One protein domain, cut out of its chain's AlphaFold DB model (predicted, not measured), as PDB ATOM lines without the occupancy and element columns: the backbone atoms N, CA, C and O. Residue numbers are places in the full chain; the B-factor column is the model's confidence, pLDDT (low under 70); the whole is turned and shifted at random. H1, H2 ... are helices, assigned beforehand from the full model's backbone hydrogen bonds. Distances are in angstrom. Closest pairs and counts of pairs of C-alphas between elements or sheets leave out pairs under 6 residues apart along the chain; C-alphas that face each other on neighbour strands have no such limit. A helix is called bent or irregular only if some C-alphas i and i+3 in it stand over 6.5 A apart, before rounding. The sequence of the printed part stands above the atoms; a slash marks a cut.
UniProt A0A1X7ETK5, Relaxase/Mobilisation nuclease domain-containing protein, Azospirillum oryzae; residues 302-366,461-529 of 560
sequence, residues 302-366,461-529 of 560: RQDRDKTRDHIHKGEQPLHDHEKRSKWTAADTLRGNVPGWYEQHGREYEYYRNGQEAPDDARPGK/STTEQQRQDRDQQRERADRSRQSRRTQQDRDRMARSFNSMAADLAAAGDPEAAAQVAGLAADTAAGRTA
ATOM      1  N   ARG A 302      96.513  90.811 113.022       81.88
ATOM      2  CA  ARG A 302      97.411  91.893 113.436       81.88
ATOM      3  C   ARG A 302      97.014  93.260 112.861       81.88
ATOM      4  O   ARG A 302      97.135  94.254 113.567       81.88
ATOM      5  N   GLN A 303      96.548  93.299 111.613       78.50
ATOM      6  CA  GLN A 303      96.077  94.526 110.965       78.50
ATOM      7  C   GLN A 303      94.735  95.047 111.495       78.50
ATOM      8  O   GLN A 303      94.459  96.230 111.331       78.50
ATOM      9  N   ASP A 304      93.928  94.194 112.131       78.62
ATOM     10  CA  ASP A 304      92.608  94.573 112.648       78.62
ATOM     11  C   ASP A 304      92.724  95.276 114.018       78.62
ATOM     12  O   ASP A 304      91.772  95.875 114.501       78.62
ATOM     13  N   ARG A 305      93.906  95.238 114.651       81.94
ATOM     14  CA  ARG A 305      94.157  95.819 115.977       81.94
ATOM     15  C   ARG A 305      94.526  97.290 115.861       81.94
ATOM     16  O   ARG A 305      95.645  97.586 115.449       81.94
ATOM     17  N   ASP A 306      93.670  98.193 116.332       80.06
ATOM     18  CA  ASP A 306      93.836  99.650 116.185       80.06
ATOM     19  C   ASP A 306      95.242 100.168 116.519       80.06
ATOM     20  O   ASP A 306      95.920 100.720 115.660       80.06
ATOM     21  N   LYS A 307      95.754  99.900 117.729       82.75
ATOM     22  CA  LYS A 307      97.102 100.359 118.124       82.75
ATOM     23  C   LYS A 307      98.195  99.810 117.210       82.75
ATOM     24  O   LYS A 307      99.156 100.500 116.886       82.75
ATOM     25  N   THR A 308      98.075  98.544 116.809       83.12
ATOM     26  CA  THR A 308      99.079  97.919 115.939       83.12
ATOM     27  C   THR A 308      98.990  98.485 114.529       83.12
ATOM     28  O   THR A 308     100.022  98.770 113.930       83.12
ATOM     29  N   ARG A 309      97.770  98.704 114.032       85.88
ATOM     30  CA  ARG A 309      97.479  99.381 112.773       85.88
ATOM     31  C   ARG A 309      98.114 100.768 112.738       85.88
ATOM     32  O   ARG A 309      98.826 101.052 111.784       85.88
ATOM     33  N   ASP A 310      97.970 101.560 113.797       85.69
ATOM     34  CA  ASP A 310      98.571 102.896 113.889       85.69
ATOM     35  C   ASP A 310     100.104 102.844 113.832       85.69
ATOM     36  O   ASP A 310     100.730 103.611 113.100       85.69
ATOM     37  N   HIS A 311     100.728 101.906 114.551       85.25
ATOM     38  CA  HIS A 311     102.178 101.703 114.476       85.25
ATOM     39  C   HIS A 311     102.635 101.264 113.074       85.25
ATOM     40  O   HIS A 311     103.704 101.677 112.622       85.25
ATOM     41  N   ILE A 312     101.834 100.452 112.370       85.31
ATOM     42  CA  ILE A 312     102.109 100.075 110.975       85.31
ATOM     43  C   ILE A 312     101.959 101.275 110.051       85.31
ATOM     44  O   ILE A 312     102.828 101.520 109.217       85.31
ATOM     45  N   HIS A 313     100.900 102.066 110.223       84.06
ATOM     46  CA  HIS A 313     100.683 103.284 109.455       84.06
ATOM     47  C   HIS A 313     101.849 104.251 109.625       84.06
ATOM     48  O   HIS A 313     102.305 104.794 108.629       84.06
ATOM     49  N   LYS A 314     102.402 104.413 110.829       84.31
ATOM     50  CA  LYS A 314     103.566 105.282 111.083       84.31
ATOM     51  C   LYS A 314     104.907 104.694 110.625       84.31
ATOM     52  O   LYS A 314     105.918 105.386 110.673       84.31
ATOM     53  N   GLY A 315     104.944 103.435 110.182       81.38
ATOM     54  CA  GLY A 315     106.189 102.742 109.831       81.38
ATOM     55  C   GLY A 315     107.071 102.393 111.036       81.38
ATOM     56  O   GLY A 315     108.239 102.042 110.863       81.38
ATOM     57  N   GLU A 316     106.520 102.485 112.249       83.50
ATOM     58  CA  GLU A 316     107.180 102.129 113.512       83.50
ATOM     59  C   GLU A 316     107.234 100.608 113.700       83.50
ATOM     60  O   GLU A 316     108.129 100.081 114.363       83.50
ATOM     61  N   GLN A 317     106.279  99.884 113.107       80.94
ATOM     62  CA  GLN A 317     106.262  98.424 113.067       80.94
ATOM     63  C   GLN A 317     105.847  97.924 111.678       80.94
ATOM     64  O   GLN A 317     104.929  98.474 111.090       80.94
ATOM     65  N   PRO A 318     106.433  96.841 111.151       82.19
ATOM     66  CA  PRO A 318     105.977  96.266 109.886       82.19
ATOM     67  C   PRO A 318     104.661  95.506 110.066       82.19
ATOM     68  O   PRO A 318     104.430  94.986 111.152       82.19
ATOM     69  N   LEU A 319     103.828  95.352 109.028       80.88
ATOM     70  CA  LEU A 319     102.609  94.512 109.049       80.88
ATOM     71  C   LEU A 319     102.929  93.055 109.408       80.88
ATOM     72  O   LEU A 319     102.213  92.396 110.169       80.88
ATOM     73  N   HIS A 320     104.035  92.571 108.862       73.56
ATOM     74  CA  HIS A 320     104.488  91.203 108.957       73.56
ATOM     75  C   HIS A 320     105.952  91.160 109.400       73.56
ATOM     76  O   HIS A 320     106.836  91.675 108.715       73.56
ATOM     77  N   ASP A 321     106.214  90.470 110.508       58.88
ATOM     78  CA  ASP A 321     107.562  90.217 111.044       58.88
ATOM     79  C   ASP A 321     108.270  89.047 110.310       58.88
ATOM     80  O   ASP A 321     109.092  88.330 110.870       58.88
ATOM     81  N   HIS A 322     107.849  88.740 109.069       46.47
ATOM     82  CA  HIS A 322     108.277  87.539 108.322       46.47
ATOM     83  C   HIS A 322     109.586  87.718 107.576       46.47
ATOM     84  O   HIS A 322     110.278  86.736 107.302       46.47
ATOM     85  N   GLU A 323     109.949  88.961 107.274       46.88
ATOM     86  CA  GLU A 323     111.359  89.261 107.269       46.88
ATOM     87  C   GLU A 323     111.750  89.024 108.710       46.88
ATOM     88  O   GLU A 323     111.574  89.902 109.556       46.88
ATOM     89  N   LYS A 324     112.285  87.825 108.998       42.25
ATOM     90  CA  LYS A 324     113.309  87.734 110.023       42.25
ATOM     91  C   LYS A 324     114.065  89.042 109.833       42.25
ATOM     92  O   LYS A 324     114.576  89.286 108.736       42.25
ATOM     93  N   ARG A 325     114.137  89.880 110.862       41.19
ATOM     94  CA  ARG A 325     115.397  90.562 111.075       41.19
ATOM     95  C   ARG A 325     116.397  89.408 111.068       41.19
ATOM     96  O   ARG A 325     116.721  88.842 112.106       41.19
ATOM     97  N   SER A 326     116.868  89.002 109.880       44.41
ATOM     98  CA  SER A 326     118.267  88.739 109.729       44.41
ATOM     99  C   SER A 326     118.826  89.910 110.487       44.41
ATOM    100  O   SER A 326     118.513  91.061 110.165       44.41
ATOM    101  N   LYS A 327     119.477  89.624 111.612       50.12
ATOM    102  CA  LYS A 327     120.034  90.677 112.456       50.12
ATOM    103  C   LYS A 327     120.909  91.633 111.607       50.12
ATOM    104  O   LYS A 327     121.234  92.714 112.068       50.12
ATOM    105  N   TRP A 328     121.191  91.233 110.359       51.28
ATOM    106  CA  TRP A 328     121.961  91.854 109.310       51.28
ATOM    107  C   TRP A 328     121.152  91.949 107.992       51.28
ATOM    108  O   TRP A 328     120.769  90.938 107.405       51.28
ATOM    109  N   THR A 329     120.918  93.145 107.453       76.06
ATOM    110  CA  THR A 329     120.581  93.320 106.025       76.06
ATOM    111  C   THR A 329     121.676  92.733 105.119       76.06
ATOM    112  O   THR A 329     122.750  92.353 105.583       76.06
ATOM    113  N   ALA A 330     121.456  92.682 103.803       78.88
ATOM    114  CA  ALA A 330     122.520  92.316 102.867       78.88
ATOM    115  C   ALA A 330     123.761  93.215 103.003       78.88
ATOM    116  O   ALA A 330     124.879  92.716 103.036       78.88
ATOM    117  N   ALA A 331     123.558  94.526 103.173       84.25
ATOM    118  CA  ALA A 331     124.639  95.472 103.442       84.25
ATOM    119  C   ALA A 331     125.351  95.161 104.767       84.25
ATOM    120  O   ALA A 331     126.572  95.192 104.839       84.25
ATOM    121  N   ASP A 332     124.600  94.794 105.805       84.94
ATOM    122  CA  ASP A 332     125.173  94.403 107.095       84.94
ATOM    123  C   ASP A 332     125.921  93.061 107.021       84.94
ATOM    124  O   ASP A 332     126.936  92.888 107.688       84.94
ATOM    125  N   THR A 333     125.450  92.133 106.184       87.31
ATOM    126  CA  THR A 333     126.110  90.851 105.909       87.31
ATOM    127  C   THR A 333     127.434  91.083 105.194       87.31
ATOM    128  O   THR A 333     128.444  90.513 105.590       87.31
ATOM    129  N   LEU A 334     127.448  91.953 104.181       90.44
ATOM    130  CA  LEU A 334     128.669  92.320 103.468       90.44
ATOM    131  C   LEU A 334     129.644  93.050 104.398       90.44
ATOM    132  O   LEU A 334     130.787  92.634 104.517       90.44
ATOM    133  N   ARG A 335     129.186  94.051 105.155       89.31
ATOM    134  CA  ARG A 335     130.026  94.761 106.130       89.31
ATOM    135  C   ARG A 335     130.623  93.834 107.194       89.31
ATOM    136  O   ARG A 335     131.761  94.036 107.593       89.31
ATOM    137  N   GLY A 336     129.857  92.857 107.679       87.31
ATOM    138  CA  GLY A 336     130.311  91.935 108.721       87.31
ATOM    139  C   GLY A 336     131.236  90.830 108.210       87.31
ATOM    140  O   GLY A 336     132.207  90.492 108.879       87.31
ATOM    141  N   ASN A 337     130.942  90.265 107.035       89.44
ATOM    142  CA  ASN A 337     131.658  89.096 106.517       89.44
ATOM    143  C   ASN A 337     132.793  89.438 105.547       89.44
ATOM    144  O   ASN A 337     133.659  88.589 105.337       89.44
ATOM    145  N   VAL A 338     132.725  90.608 104.907       90.19
ATOM    146  CA  VAL A 338     133.714  91.137 103.956       90.19
ATOM    147  C   VAL A 338     133.967  92.639 104.205       90.19
ATOM    148  O   VAL A 338     133.705  93.475 103.333       90.19
ATOM    149  N   PRO A 339     134.395  93.030 105.425       90.25
ATOM    150  CA  PRO A 339     134.620  94.430 105.786       90.25
ATOM    151  C   PRO A 339     135.630  95.146 104.882       90.25
ATOM    152  O   PRO A 339     135.424  96.319 104.585       90.25
ATOM    153  N   GLY A 340     136.686  94.475 104.413       87.88
ATOM    154  CA  GLY A 340     137.690  95.068 103.524       87.88
ATOM    155  C   GLY A 340     137.109  95.415 102.155       87.88
ATOM    156  O   GLY A 340     137.279  96.532 101.660       87.88
ATOM    157  N   TRP A 341     136.338  94.497 101.575       91.50
ATOM    158  CA  TRP A 341     135.567  94.761 100.368       91.50
ATOM    159  C   TRP A 341     134.536  95.872 100.588       91.50
ATOM    160  O   TRP A 341     134.423  96.765  99.752       91.50
ATOM    161  N   TYR A 342     133.791  95.853 101.699       91.06
ATOM    162  CA  TYR A 342     132.759  96.862 101.974       91.06
ATOM    163  C   TYR A 342     133.364  98.250 102.201       91.06
ATOM    164  O   TYR A 342     132.754  99.265 101.868       91.06
ATOM    165  N   GLU A 343     134.587  98.307 102.717       87.50
ATOM    166  CA  GLU A 343     135.353  99.537 102.800       87.50
ATOM    167  C   GLU A 343     135.626 100.093 101.397       87.50
ATOM    168  O   GLU A 343     135.258 101.225 101.109       87.50
ATOM    169  N   GLN A 344     136.157  99.275 100.489       85.62
ATOM    170  CA  GLN A 344     136.572  99.709  99.149       85.62
ATOM    171  C   GLN A 344     135.415  99.931  98.162       85.62
ATOM    172  O   GLN A 344     135.409 100.905  97.413       85.62
ATOM    173  N   HIS A 345     134.446  99.019  98.135       89.06
ATOM    174  CA  HIS A 345     133.373  98.950  97.136       89.06
ATOM    175  C   HIS A 345     131.993  99.297  97.711       89.06
ATOM    176  O   HIS A 345     131.024  99.422  96.961       89.06
ATOM    177  N   GLY A 346     131.878  99.481  99.031       88.56
ATOM    178  CA  GLY A 346     130.600  99.737  99.693       88.56
ATOM    179  C   GLY A 346     129.907 100.993  99.181       88.56
ATOM    180  O   GLY A 346     128.706 100.951  98.953       88.56
ATOM    181  N   ARG A 347     130.639 102.089  98.926       88.38
ATOM    182  CA  ARG A 347     130.047 103.345  98.420       88.38
ATOM    183  C   ARG A 347     129.320 103.117  97.091       88.38
ATOM    184  O   ARG A 347     128.143 103.439  96.986       88.38
ATOM    185  N   GLU A 348     129.991 102.502  96.117       88.06
ATOM    186  CA  GLU A 348     129.412 102.127  94.819       88.06
ATOM    187  C   GLU A 348     128.212 101.177  94.986       88.06
ATOM    188  O   GLU A 348     127.146 101.400  94.407       88.06
ATOM    189  N   TYR A 349     128.348 100.162  95.843       90.31
ATOM    190  CA  TYR A 349     127.267  99.232  96.163       90.31
ATOM    191  C   TYR A 349     126.025  99.931  96.740       90.31
ATOM    192  O   TYR A 349     124.911  99.585  96.351       90.31
ATOM    193  N   GLU A 350     126.180 100.916  97.628       89.06
ATOM    194  CA  GLU A 350     125.056 101.635  98.239       89.06
ATOM    195  C   GLU A 350     124.224 102.420  97.203       89.06
ATOM    196  O   GLU A 350     122.993 102.427  97.288       89.06
ATOM    197  N   TYR A 351     124.858 102.990  96.170       87.56
ATOM    198  CA  TYR A 351     124.150 103.623  95.045       87.56
ATOM    199  C   TYR A 351     123.366 102.598  94.218       87.56
ATOM    200  O   TYR A 351     122.152 102.738  94.036       87.56
ATOM    201  N   TYR A 352     124.018 101.517  93.781       85.75
ATOM    202  CA  TYR A 352     123.350 100.482  92.982       85.75
ATOM    203  C   TYR A 352     122.231  99.782  93.755       85.75
ATOM    204  O   TYR A 352     121.165  99.497  93.208       85.75
ATOM    205  N   ARG A 353     122.421  99.575  95.061       83.94
ATOM    206  CA  ARG A 353     121.404  99.071  95.991       83.94
ATOM    207  C   ARG A 353     120.150  99.953  96.041       83.94
ATOM    208  O   ARG A 353     119.064  99.443  96.349       83.94
ATOM    209  N   ASN A 354     120.296 101.243  95.745       80.19
ATOM    210  CA  ASN A 354     119.214 102.220  95.656       80.19
ATOM    211  C   ASN A 354     118.584 102.325  94.265       80.19
ATOM    212  O   ASN A 354     117.626 103.079  94.107       80.19
ATOM    213  N   GLY A 355     119.071 101.561  93.282       77.81
ATOM    214  CA  GLY A 355     118.677 101.709  91.882       77.81
ATOM    215  C   GLY A 355     119.212 102.998  91.254       77.81
ATOM    216  O   GLY A 355     118.663 103.461  90.260       77.81
ATOM    217  N   GLN A 356     120.243 103.597  91.855       80.31
ATOM    218  CA  GLN A 356     120.918 104.784  91.346       80.31
ATOM    219  C   GLN A 356     122.219 104.363  90.666       80.31
ATOM    220  O   GLN A 356     122.886 103.424  91.106       80.31
ATOM    221  N   GLU A 357     122.606 105.072  89.611       81.06
ATOM    222  CA  GLU A 357     123.960 104.938  89.085       81.06
ATOM    223  C   GLU A 357     124.959 105.553  90.066       81.06
ATOM    224  O   GLU A 357     124.733 106.634  90.617       81.06
ATOM    225  N   ALA A 358     126.065 104.850  90.297       81.69
ATOM    226  CA  ALA A 358     127.155 105.379  91.097       81.69
ATOM    227  C   ALA A 358     127.911 106.454  90.292       81.69
ATOM    228  O   ALA A 358     128.391 106.148  89.184       81.69
ATOM    229  N   PRO A 359     128.054 107.683  90.830       82.94
ATOM    230  CA  PRO A 359     128.862 108.713  90.190       82.94
ATOM    231  C   PRO A 359     130.333 108.281  90.128       82.94
ATOM    232  O   PRO A 359     130.770 107.384  90.855       82.94
ATOM    233  N   ASP A 360     131.107 108.892  89.232       76.50
ATOM    234  CA  ASP A 360     132.489 108.474  88.956       76.50
ATOM    235  C   ASP A 360     133.402 108.514  90.190       76.50
ATOM    236  O   ASP A 360     134.319 107.704  90.299       76.50
ATOM    237  N   ASP A 361     133.138 109.411  91.139       75.19
ATOM    238  CA  ASP A 361     133.871 109.540  92.399       75.19
ATOM    239  C   ASP A 361     133.447 108.499  93.454       75.19
ATOM    240  O   ASP A 361     134.215 108.189  94.368       75.19
ATOM    241  N   ALA A 362     132.222 107.963  93.359       74.25
ATOM    242  CA  ALA A 362     131.730 106.862  94.198       74.25
ATOM    243  C   ALA A 362     132.334 105.520  93.809       74.25
ATOM    244  O   ALA A 362     132.340 104.588  94.617       74.25
ATOM    245  N   ARG A 363     132.869 105.440  92.592       75.69
ATOM    246  CA  ARG A 363     133.653 104.301  92.144       75.69
ATOM    247  C   ARG A 363     134.997 104.337  92.859       75.69
ATOM    248  O   ARG A 363     135.591 105.408  93.004       75.69
ATOM    249  N   PRO A 364     135.512 103.181  93.293       65.06
ATOM    250  CA  PRO A 364     136.817 103.155  93.918       65.06
ATOM    251  C   PRO A 364     137.843 103.728  92.927       65.06
ATOM    252  O   PRO A 364     137.876 103.317  91.767       65.06
ATOM    253  N   GLY A 365     138.607 104.734  93.363       57.22
ATOM    254  CA  GLY A 365     139.260 105.703  92.474       57.22
ATOM    255  C   GLY A 365     140.098 105.099  91.340       57.22
ATOM    256  O   GLY A 365     140.744 104.061  91.502       57.22
ATOM    257  N   LYS A 366     140.126 105.781  90.184       51.28
ATOM    258  CA  LYS A 366     141.069 105.467  89.101       51.28
ATOM    259  C   LYS A 366     142.489 105.653  89.632       51.28
ATOM    260  O   LYS A 366     142.838 106.732  90.107       51.28
ATOM    261  N   SER A 461     142.784 102.136  99.349       68.25
ATOM    262  CA  SER A 461     142.454 102.822 100.599       68.25
ATOM    263  C   SER A 461     141.291 103.786 100.373       68.25
ATOM    264  O   SER A 461     141.126 104.341  99.287       68.25
ATOM    265  N   THR A 462     140.482 103.971 101.407       73.56
ATOM    266  CA  THR A 462     139.371 104.923 101.443       73.56
ATOM    267  C   THR A 462     139.703 106.105 102.337       73.56
ATOM    268  O   THR A 462     140.383 105.961 103.356       73.56
ATOM    269  N   THR A 463     139.208 107.282 101.968       82.94
ATOM    270  CA  THR A 463     139.289 108.483 102.805       82.94
ATOM    271  C   THR A 463     138.136 108.536 103.809       82.94
ATOM    272  O   THR A 463     137.098 107.902 103.621       82.94
ATOM    273  N   GLU A 464     138.287 109.340 104.863       83.19
ATOM    274  CA  GLU A 464     137.230 109.564 105.860       83.19
ATOM    275  C   GLU A 464     135.949 110.138 105.229       83.19
ATOM    276  O   GLU A 464     134.851 109.666 105.508       83.19
ATOM    277  N   GLN A 465     136.078 111.070 104.279       82.81
ATOM    278  CA  GLN A 465     134.927 111.602 103.542       82.81
ATOM    279  C   GLN A 465     134.175 110.501 102.778       82.81
ATOM    280  O   GLN A 465     132.948 110.467 102.780       82.81
ATOM    281  N   GLN A 466     134.893 109.563 102.150       80.31
ATOM    282  CA  GLN A 466     134.268 108.445 101.435       80.31
ATOM    283  C   GLN A 466     133.519 107.498 102.386       80.31
ATOM    284  O   GLN A 466     132.478 106.959 102.003       80.31
ATOM    285  N   ARG A 467     134.017 107.321 103.620       83.06
ATOM    286  CA  ARG A 467     133.335 106.555 104.679       83.06
ATOM    287  C   ARG A 467     132.040 107.237 105.102       83.06
ATOM    288  O   ARG A 467     130.993 106.592 105.104       83.06
ATOM    289  N   GLN A 468     132.096 108.539 105.374       86.81
ATOM    290  CA  GLN A 468     130.927 109.330 105.761       86.81
ATOM    291  C   GLN A 468     129.865 109.350 104.658       86.81
ATOM    292  O   GLN A 468     128.688 109.113 104.927       86.81
ATOM    293  N   ASP A 469     130.271 109.548 103.403       83.56
ATOM    294  CA  ASP A 469     129.368 109.512 102.252       83.56
ATOM    295  C   ASP A 469     128.692 108.144 102.096       83.56
ATOM    296  O   ASP A 469     127.484 108.072 101.856       83.56
ATOM    297  N   ARG A 470     129.449 107.045 102.235       88.62
ATOM    298  CA  ARG A 470     128.901 105.679 102.202       88.62
ATOM    299  C   ARG A 470     127.839 105.501 103.283       88.62
ATOM    300  O   ARG A 470     126.755 104.996 102.989       88.62
ATOM    301  N   ASP A 471     128.128 105.925 104.508       86.88
ATOM    302  CA  ASP A 471     127.220 105.755 105.639       86.88
ATOM    303  C   ASP A 471     125.948 106.610 105.461       86.88
ATOM    304  O   ASP A 471     124.835 106.118 105.666       86.88
ATOM    305  N   GLN A 472     126.071 107.833 104.929       87.62
ATOM    306  CA  GLN A 472     124.921 108.659 104.540       87.62
ATOM    307  C   GLN A 472     124.076 108.016 103.430       87.62
ATOM    308  O   GLN A 472     122.842 108.033 103.501       87.62
ATOM    309  N   GLN A 473     124.705 107.442 102.397       84.25
ATOM    310  CA  GLN A 473     123.987 106.734 101.329       84.25
ATOM    311  C   GLN A 473     123.263 105.500 101.862       84.25
ATOM    312  O   GLN A 473     122.108 105.259 101.501       84.25
ATOM    313  N   ARG A 474     123.893 104.774 102.788       84.69
ATOM    314  CA  ARG A 474     123.286 103.644 103.488       84.69
ATOM    315  C   ARG A 474     122.053 104.077 104.282       84.69
ATOM    316  O   ARG A 474     121.005 103.444 104.169       84.69
ATOM    317  N   GLU A 475     122.127 105.165 105.044       84.12
ATOM    318  CA  GLU A 475     120.961 105.681 105.769       84.12
ATOM    319  C   GLU A 475     119.824 106.106 104.833       84.12
ATOM    320  O   GLU A 475     118.655 105.821 105.098       84.12
ATOM    321  N   ARG A 476     120.145 106.784 103.724       83.56
ATOM    322  CA  ARG A 476     119.153 107.165 102.702       83.56
ATOM    323  C   ARG A 476     118.486 105.931 102.097       83.56
ATOM    324  O   ARG A 476     117.261 105.905 101.962       83.56
ATOM    325  N   ALA A 477     119.275 104.906 101.789       79.31
ATOM    326  CA  ALA A 477     118.803 103.625 101.284       79.31
ATOM    327  C   ALA A 477     117.834 102.944 102.255       79.31
ATOM    328  O   ALA A 477     116.763 102.473 101.864       79.31
ATOM    329  N   ASP A 478     118.207 102.907 103.532       81.19
ATOM    330  CA  ASP A 478     117.434 102.260 104.584       81.19
ATOM    331  C   ASP A 478     116.125 103.020 104.844       81.19
ATOM    332  O   ASP A 478     115.063 102.395 104.878       81.19
ATOM    333  N   ARG A 479     116.162 104.362 104.879       82.25
ATOM    334  CA  ARG A 479     114.959 105.213 104.945       82.25
ATOM    335  C   ARG A 479     114.035 104.992 103.744       82.25
ATOM    336  O   ARG A 479     112.842 104.770 103.924       82.25
ATOM    337  N   SER A 480     114.568 104.984 102.520       80.94
ATOM    338  CA  SER A 480     113.783 104.738 101.296       80.94
ATOM    339  C   SER A 480     113.101 103.365 101.307       80.94
ATOM    340  O   SER A 480     111.939 103.231 100.913       80.94
ATOM    341  N   ARG A 481     113.808 102.326 101.764       78.38
ATOM    342  CA  ARG A 481     113.266 100.967 101.900       78.38
ATOM    343  C   ARG A 481     112.199 100.890 102.978       78.38
ATOM    344  O   ARG A 481     111.161 100.285 102.731       78.38
ATOM    345  N   GLN A 482     112.430 101.515 104.132       80.44
ATOM    346  CA  GLN A 482     111.439 101.588 105.200       80.44
ATOM    347  C   GLN A 482     110.167 102.280 104.705       80.44
ATOM    348  O   GLN A 482     109.094 101.708 104.846       80.44
ATOM    349  N   SER A 483     110.273 103.428 104.029       83.06
ATOM    350  CA  SER A 483     109.115 104.121 103.448       83.06
ATOM    351  C   SER A 483     108.371 103.265 102.421       83.06
ATOM    352  O   SER A 483     107.148 103.145 102.492       83.06
ATOM    353  N   ARG A 484     109.091 102.606 101.500       82.75
ATOM    354  CA  ARG A 484     108.488 101.677 100.526       82.75
ATOM    355  C   ARG A 484     107.789 100.505 101.206       82.75
ATOM    356  O   ARG A 484     106.688 100.145 100.802       82.75
ATOM    357  N   ARG A 485     108.399  99.922 102.239       82.44
ATOM    358  CA  ARG A 485     107.809  98.832 103.023       82.44
ATOM    359  C   ARG A 485     106.551  99.290 103.746       82.44
ATOM    360  O   ARG A 485     105.536  98.615 103.646       82.44
ATOM    361  N   THR A 486     106.595 100.441 104.410       86.62
ATOM    362  CA  THR A 486     105.431 101.042 105.069       86.62
ATOM    363  C   THR A 486     104.289 101.236 104.077       86.62
ATOM    364  O   THR A 486     103.159 100.855 104.370       86.62
ATOM    365  N   GLN A 487     104.572 101.745 102.873       86.75
ATOM    366  CA  GLN A 487     103.551 101.879 101.835       86.75
ATOM    367  C   GLN A 487     103.009 100.518 101.377       86.75
ATOM    368  O   GLN A 487     101.800 100.328 101.326       86.75
ATOM    369  N   GLN A 488     103.876  99.535 101.120       86.19
ATOM    370  CA  GLN A 488     103.443  98.183 100.753       86.19
ATOM    371  C   GLN A 488     102.584  97.523 101.839       86.19
ATOM    372  O   GLN A 488     101.635  96.804 101.520       86.19
ATOM    373  N   ASP A 489     102.917  97.745 103.108       87.88
ATOM    374  CA  ASP A 489     102.172  97.245 104.258       87.88
ATOM    375  C   ASP A 489     100.788  97.903 104.339       87.88
ATOM    376  O   ASP A 489      99.786  97.190 104.450       87.88
ATOM    377  N   ARG A 490     100.708  99.230 104.162       88.88
ATOM    378  CA  ARG A 490      99.439  99.966 104.025       88.88
ATOM    379  C   ARG A 490      98.602  99.431 102.862       88.88
ATOM    380  O   ARG A 490      97.451  99.055 103.066       88.88
ATOM    381  N   ASP A 491      99.181  99.276 101.676       89.00
ATOM    382  CA  ASP A 491      98.462  98.775 100.499       89.00
ATOM    383  C   ASP A 491      97.948  97.340 100.706       89.00
ATOM    384  O   ASP A 491      96.854  96.977 100.265       89.00
ATOM    385  N   ARG A 492      98.735  96.486 101.376       87.25
ATOM    386  CA  ARG A 492      98.322  95.117 101.729       87.25
ATOM    387  C   ARG A 492      97.144  95.121 102.691       87.25
ATOM    388  O   ARG A 492      96.219  94.333 102.495       87.25
ATOM    389  N   MET A 493      97.177  95.982 103.702       88.44
ATOM    390  CA  MET A 493      96.080  96.132 104.653       88.44
ATOM    391  C   MET A 493      94.820  96.667 103.975       88.44
ATOM    392  O   MET A 493      93.764  96.065 104.132       88.44
ATOM    393  N   ALA A 494      94.937  97.707 103.147       89.31
ATOM    394  CA  ALA A 494      93.814  98.264 102.397       89.31
ATOM    395  C   ALA A 494      93.139  97.207 101.508       89.31
ATOM    396  O   ALA A 494      91.921  97.061 101.535       89.31
ATOM    397  N   ARG A 495      93.918  96.383 100.789       88.69
ATOM    398  CA  ARG A 495      93.365  95.250 100.020       88.69
ATOM    399  C   ARG A 495      92.645  94.229 100.902       88.69
ATOM    400  O   ARG A 495      91.618  93.699 100.493       88.69
ATOM    401  N   SER A 496      93.179  93.945 102.091       84.88
ATOM    402  CA  SER A 496      92.540  93.035 103.047       84.88
ATOM    403  C   SER A 496      91.201  93.584 103.545       84.88
ATOM    404  O   SER A 496      90.250  92.816 103.648       84.88
ATOM    405  N   PHE A 497      91.123  94.883 103.842       87.75
ATOM    406  CA  PHE A 497      89.883  95.532 104.270       87.75
ATOM    407  C   PHE A 497      88.868  95.614 103.130       87.75
ATOM    408  O   PHE A 497      87.724  95.243 103.332       87.75
ATOM    409  N   ASN A 498      89.287  95.951 101.909       89.75
ATOM    410  CA  ASN A 498      88.393  95.925 100.746       89.75
ATOM    411  C   ASN A 498      87.801  94.532 100.485       89.75
ATOM    412  O   ASN A 498      86.621  94.424 100.173       89.75
ATOM    413  N   SER A 499      88.596  93.466 100.642       83.50
ATOM    414  CA  SER A 499      88.073  92.097 100.552       83.50
ATOM    415  C   SER A 499      87.013  91.841 101.622       83.50
ATOM    416  O   SER A 499      85.955  91.321 101.307       83.50
ATOM    417  N   MET A 500      87.275  92.249 102.866       81.19
ATOM    418  CA  MET A 500      86.337  92.066 103.974       81.19
ATOM    419  C   MET A 500      85.053  92.887 103.797       81.19
ATOM    420  O   MET A 500      83.976  92.393 104.102       81.19
ATOM    421  N   ALA A 501      85.146  94.111 103.276       83.62
ATOM    422  CA  ALA A 501      83.982  94.927 102.948       83.62
ATOM    423  C   ALA A 501      83.115  94.265 101.864       83.62
ATOM    424  O   ALA A 501      81.894  94.251 101.982       83.62
ATOM    425  N   ALA A 502      83.740  93.683 100.834       83.19
ATOM    426  CA  ALA A 502      83.023  92.940  99.799       83.19
ATOM    427  C   ALA A 502      82.327  91.695 100.368       83.19
ATOM    428  O   ALA A 502      81.179  91.427 100.019       83.19
ATOM    429  N   ASP A 503      83.002  90.975 101.267       75.44
ATOM    430  CA  ASP A 503      82.437  89.815 101.954       75.44
ATOM    431  C   ASP A 503      81.217  90.238 102.807       75.44
ATOM    432  O   ASP A 503      80.132  89.689 102.637       75.44
ATOM    433  N   LEU A 504      81.333  91.286 103.634       78.06
ATOM    434  CA  LEU A 504      80.227  91.822 104.451       78.06
ATOM    435  C   LEU A 504      79.027  92.283 103.611       78.06
ATOM    436  O   LEU A 504      77.882  91.983 103.946       78.06
ATOM    437  N   ALA A 505      79.282  92.956 102.487       83.56
ATOM    438  CA  ALA A 505      78.228  93.363 101.564       83.56
ATOM    439  C   ALA A 505      77.495  92.146 100.975       83.56
ATOM    440  O   ALA A 505      76.268  92.156 100.878       83.56
ATOM    441  N   ALA A 506      78.226  91.082 100.624       80.81
ATOM    442  CA  ALA A 506      77.644  89.845 100.106       80.81
ATOM    443  C   ALA A 506      76.800  89.092 101.153       80.81
ATOM    444  O   ALA A 506      75.842  88.417 100.787       80.81
ATOM    445  N   ALA A 507      77.113  89.237 102.442       76.56
ATOM    446  CA  ALA A 507      76.310  88.688 103.536       76.56
ATOM    447  C   ALA A 507      75.117  89.559 103.955       76.56
ATOM    448  O   ALA A 507      74.394  89.188 104.880       76.56
ATOM    449  N   GLY A 508      74.887  90.692 103.286       89.56
ATOM    450  CA  GLY A 508      73.746  91.559 103.567       89.56
ATOM    451  C   GLY A 508      73.962  92.554 104.710       89.56
ATOM    452  O   GLY A 508      72.978  93.056 105.242       89.56
ATOM    453  N   ASP A 509      75.214  92.880 105.057       88.19
ATOM    454  CA  ASP A 509      75.548  93.950 106.008       88.19
ATOM    455  C   ASP A 509      76.229  95.140 105.291       88.19
ATOM    456  O   ASP A 509      77.458  95.297 105.318       88.19
ATOM    457  N   PRO A 510      75.450  95.981 104.581       87.31
ATOM    458  CA  PRO A 510      75.993  97.097 103.812       87.31
ATOM    459  C   PRO A 510      76.562  98.215 104.697       87.31
ATOM    460  O   PRO A 510      77.448  98.948 104.252       87.31
ATOM    461  N   GLU A 511      76.086  98.354 105.938       90.00
ATOM    462  CA  GLU A 511      76.587  99.365 106.871       90.00
ATOM    463  C   GLU A 511      77.992  98.998 107.355       90.00
ATOM    464  O   GLU A 511      78.920  99.806 107.224       90.00
ATOM    465  N   ALA A 512      78.193  97.762 107.824       83.25
ATOM    466  CA  ALA A 512      79.520  97.289 108.205       83.25
ATOM    467  C   ALA A 512      80.474  97.271 107.000       83.25
ATOM    468  O   ALA A 512      81.641  97.655 107.123       83.25
ATOM    469  N   ALA A 513      79.983  96.903 105.812       84.00
ATOM    470  CA  ALA A 513      80.765  96.973 104.581       84.00
ATOM    471  C   ALA A 513      81.264  98.400 104.290       84.00
ATOM    472  O   ALA A 513      82.447  98.586 103.985       84.00
ATOM    473  N   ALA A 514      80.404  99.415 104.431       90.12
ATOM    474  CA  ALA A 514      80.778 100.815 104.231       90.12
ATOM    475  C   ALA A 514      81.822 101.291 105.255       90.12
ATOM    476  O   ALA A 514      82.795 101.953 104.883       90.12
ATOM    477  N   GLN A 515      81.677 100.907 106.528       89.00
ATOM    478  CA  GLN A 515      82.651 101.229 107.577       89.00
ATOM    479  C   GLN A 515      84.032 100.616 107.279       89.00
ATOM    480  O   GLN A 515      85.056 101.305 107.341       89.00
ATOM    481  N   VAL A 516      84.076  99.337 106.888       86.12
ATOM    482  CA  VAL A 516      85.329  98.641 106.550       86.12
ATOM    483  C   VAL A 516      85.959  99.202 105.268       86.12
ATOM    484  O   VAL A 516      87.186  99.331 105.191       86.12
ATOM    485  N   ALA A 517      85.155  99.600 104.279       89.19
ATOM    486  CA  ALA A 517      85.643 100.285 103.083       89.19
ATOM    487  C   ALA A 517      86.266 101.655 103.414       89.19
ATOM    488  O   ALA A 517      87.328 101.996 102.885       89.19
ATOM    489  N   GLY A 518      85.674 102.414 104.345       90.38
ATOM    490  CA  GLY A 518      86.259 103.652 104.872       90.38
ATOM    491  C   GLY A 518      87.633 103.418 105.507       90.38
ATOM    492  O   GLY A 518      88.605 104.104 105.180       90.38
ATOM    493  N   LEU A 519      87.760 102.363 106.319       87.50
ATOM    494  CA  LEU A 519      89.034 101.969 106.925       87.50
ATOM    495  C   LEU A 519      90.098 101.588 105.880       87.50
ATOM    496  O   LEU A 519      91.289 101.872 106.062       87.50
ATOM    497  N   ALA A 520      89.688 100.953 104.778       88.44
ATOM    498  CA  ALA A 520      90.572 100.633 103.662       88.44
ATOM    499  C   ALA A 520      91.128 101.900 102.994       88.44
ATOM    500  O   ALA A 520      92.334 101.975 102.736       88.44
ATOM    501  N   ALA A 521      90.272 102.900 102.764       88.50
ATOM    502  CA  ALA A 521      90.654 104.177 102.168       88.50
ATOM    503  C   ALA A 521      91.622 104.968 103.064       88.50
ATOM    504  O   ALA A 521      92.653 105.450 102.585       88.50
ATOM    505  N   ASP A 522      91.344 105.048 104.367       88.38
ATOM    506  CA  ASP A 522      92.230 105.712 105.330       88.38
ATOM    507  C   ASP A 522      93.585 105.016 105.436       88.38
ATOM    508  O   ASP A 522      94.634 105.662 105.396       88.38
ATOM    509  N   THR A 523      93.572 103.684 105.453       87.12
ATOM    510  CA  THR A 523      94.788 102.875 105.467       87.12
ATOM    511  C   THR A 523      95.657 103.108 104.232       87.12
ATOM    512  O   THR A 523      96.865 103.297 104.375       87.12
ATOM    513  N   ALA A 524      95.067 103.123 103.032       86.69
ATOM    514  CA  ALA A 524      95.796 103.387 101.791       86.69
ATOM    515  C   ALA A 524      96.416 104.795 101.782       86.69
ATOM    516  O   ALA A 524      97.553 104.973 101.342       86.69
ATOM    517  N   ALA A 525      95.699 105.778 102.334       85.44
ATOM    518  CA  ALA A 525      96.160 107.156 102.472       85.44
ATOM    519  C   ALA A 525      97.158 107.372 103.628       85.44
ATOM    520  O   ALA A 525      97.694 108.470 103.776       85.44
ATOM    521  N   GLY A 526      97.405 106.358 104.467       81.50
ATOM    522  CA  GLY A 526      98.240 106.482 105.663       81.50
ATOM    523  C   GLY A 526      97.636 107.368 106.755       81.50
ATOM    524  O   GLY A 526      98.375 107.860 107.608       81.50
ATOM    525  N   ARG A 527      96.315 107.583 106.731       80.44
ATOM    526  CA  ARG A 527      95.579 108.274 107.789       80.44
ATOM    527  C   ARG A 527      95.290 107.279 108.909       80.44
ATOM    528  O   ARG A 527      94.705 106.225 108.673       80.44
ATOM    529  N   THR A 528      95.704 107.604 110.129       65.19
ATOM    530  CA  THR A 528      95.251 106.871 111.316       65.19
ATOM    531  C   THR A 528      93.804 107.257 111.602       65.19
ATOM    532  O   THR A 528      93.441 108.418 111.398       65.19
ATOM    533  N   ALA A 529      92.993 106.317 112.095       55.00
ATOM    534  CA  ALA A 529      91.637 106.631 112.539       55.00
ATOM    535  C   ALA A 529      91.687 107.812 113.530       55.00
ATOM    536  O   ALA A 529      92.628 107.877 114.335       55.00
TER     537      ALA A 529
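What this domain is: This is residues 302 to 366 and 461 to 529 of the 560 residues of the protein "Relaxase/Mobilisation nuclease domain-containing protein" of Azospirillum oryzae (UniProt A0A1X7ETK5). One very long straight helix, H4, makes the length of the domain; H5 folds back along its last part as a helical hairpin, and near its other end H3 crosses it, with the short helix H2 turned back at the corner by H3. The short helix H1 packs on a stretch near the middle of H4, and of the long link from H1 to H2 residues 321 to 327 stick out. The printed part has 134 residues, with five named helices in the order H1 H2 H3 H4 H5 and no named strand; the class is all helix. It is only just loose, close to extended, with a radius of gyration of the C-alphas of 20.8 A, and its outline is a rod spanning 70 by 27 by 21 A.

How they stand to each other: Start at H4, residues 464 to 506, the hub, which touches three other helices. Look at its residues 487 to 505, which alone touch H5, residues 510 to 524: the closest C-alphas, of Ala 501 and Ala 513, are 4.1 A apart, and the two helices form a hairpin at a shallow tilt of 9 degrees, opposite ways. Go back to residues 466 to 477 of H4, which alone touch H3, residues 339 to 353; the closest C-alphas, of Arg 347 and Arg 470, are 4.6 A apart, at a steep tilt of 48 degrees, the same way. H2, residues 330 to 337, and H3 touch only at the corner by their link, with the C-alphas of Arg 335 and Tyr 342 closest at 5.4 A. H2 and H4 are only just apart, their closest C-alphas at 8.3 A. Residues 486 to 490 of H4 alone touch H1, residues 306 to 313, at a steep tilt of 46 degrees, opposite ways; the closest C-alphas are those of His 313 and Arg 490, 6.5 A apart. H1 and H5 are close but not clearly touching, with the C-alphas of His 313 and Thr 523 closest at 7.1 A. The helix packing is mostly crossed, but only just: 1 of 3 touching pairs, the corner pair left out, is at a shallow tilt. In H1, H2, H4 and H5 every O i to N i+4 pair is within hydrogen-bond range; in H3 9 of 11 are.

Where its parts are: Find C-alpha 464 at (137.230, 109.564, 105.860); from there H4 runs 63.0 A to C-alpha 506 at (77.644, 89.845, 100.106). H5 returns over 20.9 A to C-alpha 524 at (95.796, 103.387, 101.791). H3 measures 17.1 A and is irregular, with C-alphas 344 and 347 7.5 A apart. H1 and H2 have 8 residues each.

The domain as a whole: The two C-alphas farthest apart, of Lys 366 and Gly 508, are 70.3 A apart. Residues 367 to 460 are not printed, and C-alphas 366 and 461 stand 11.9 A apart across this cut, on the link from H3 to H4. The link from H1 to H2 is long, with 16 residues; those from H2 to H3 and from H4 to H5 are tight. The mean pLDDT of the printed part is 81.1; look for values under 70 at residues 321 to 328, 364 to 366, 461 and 528 to 529.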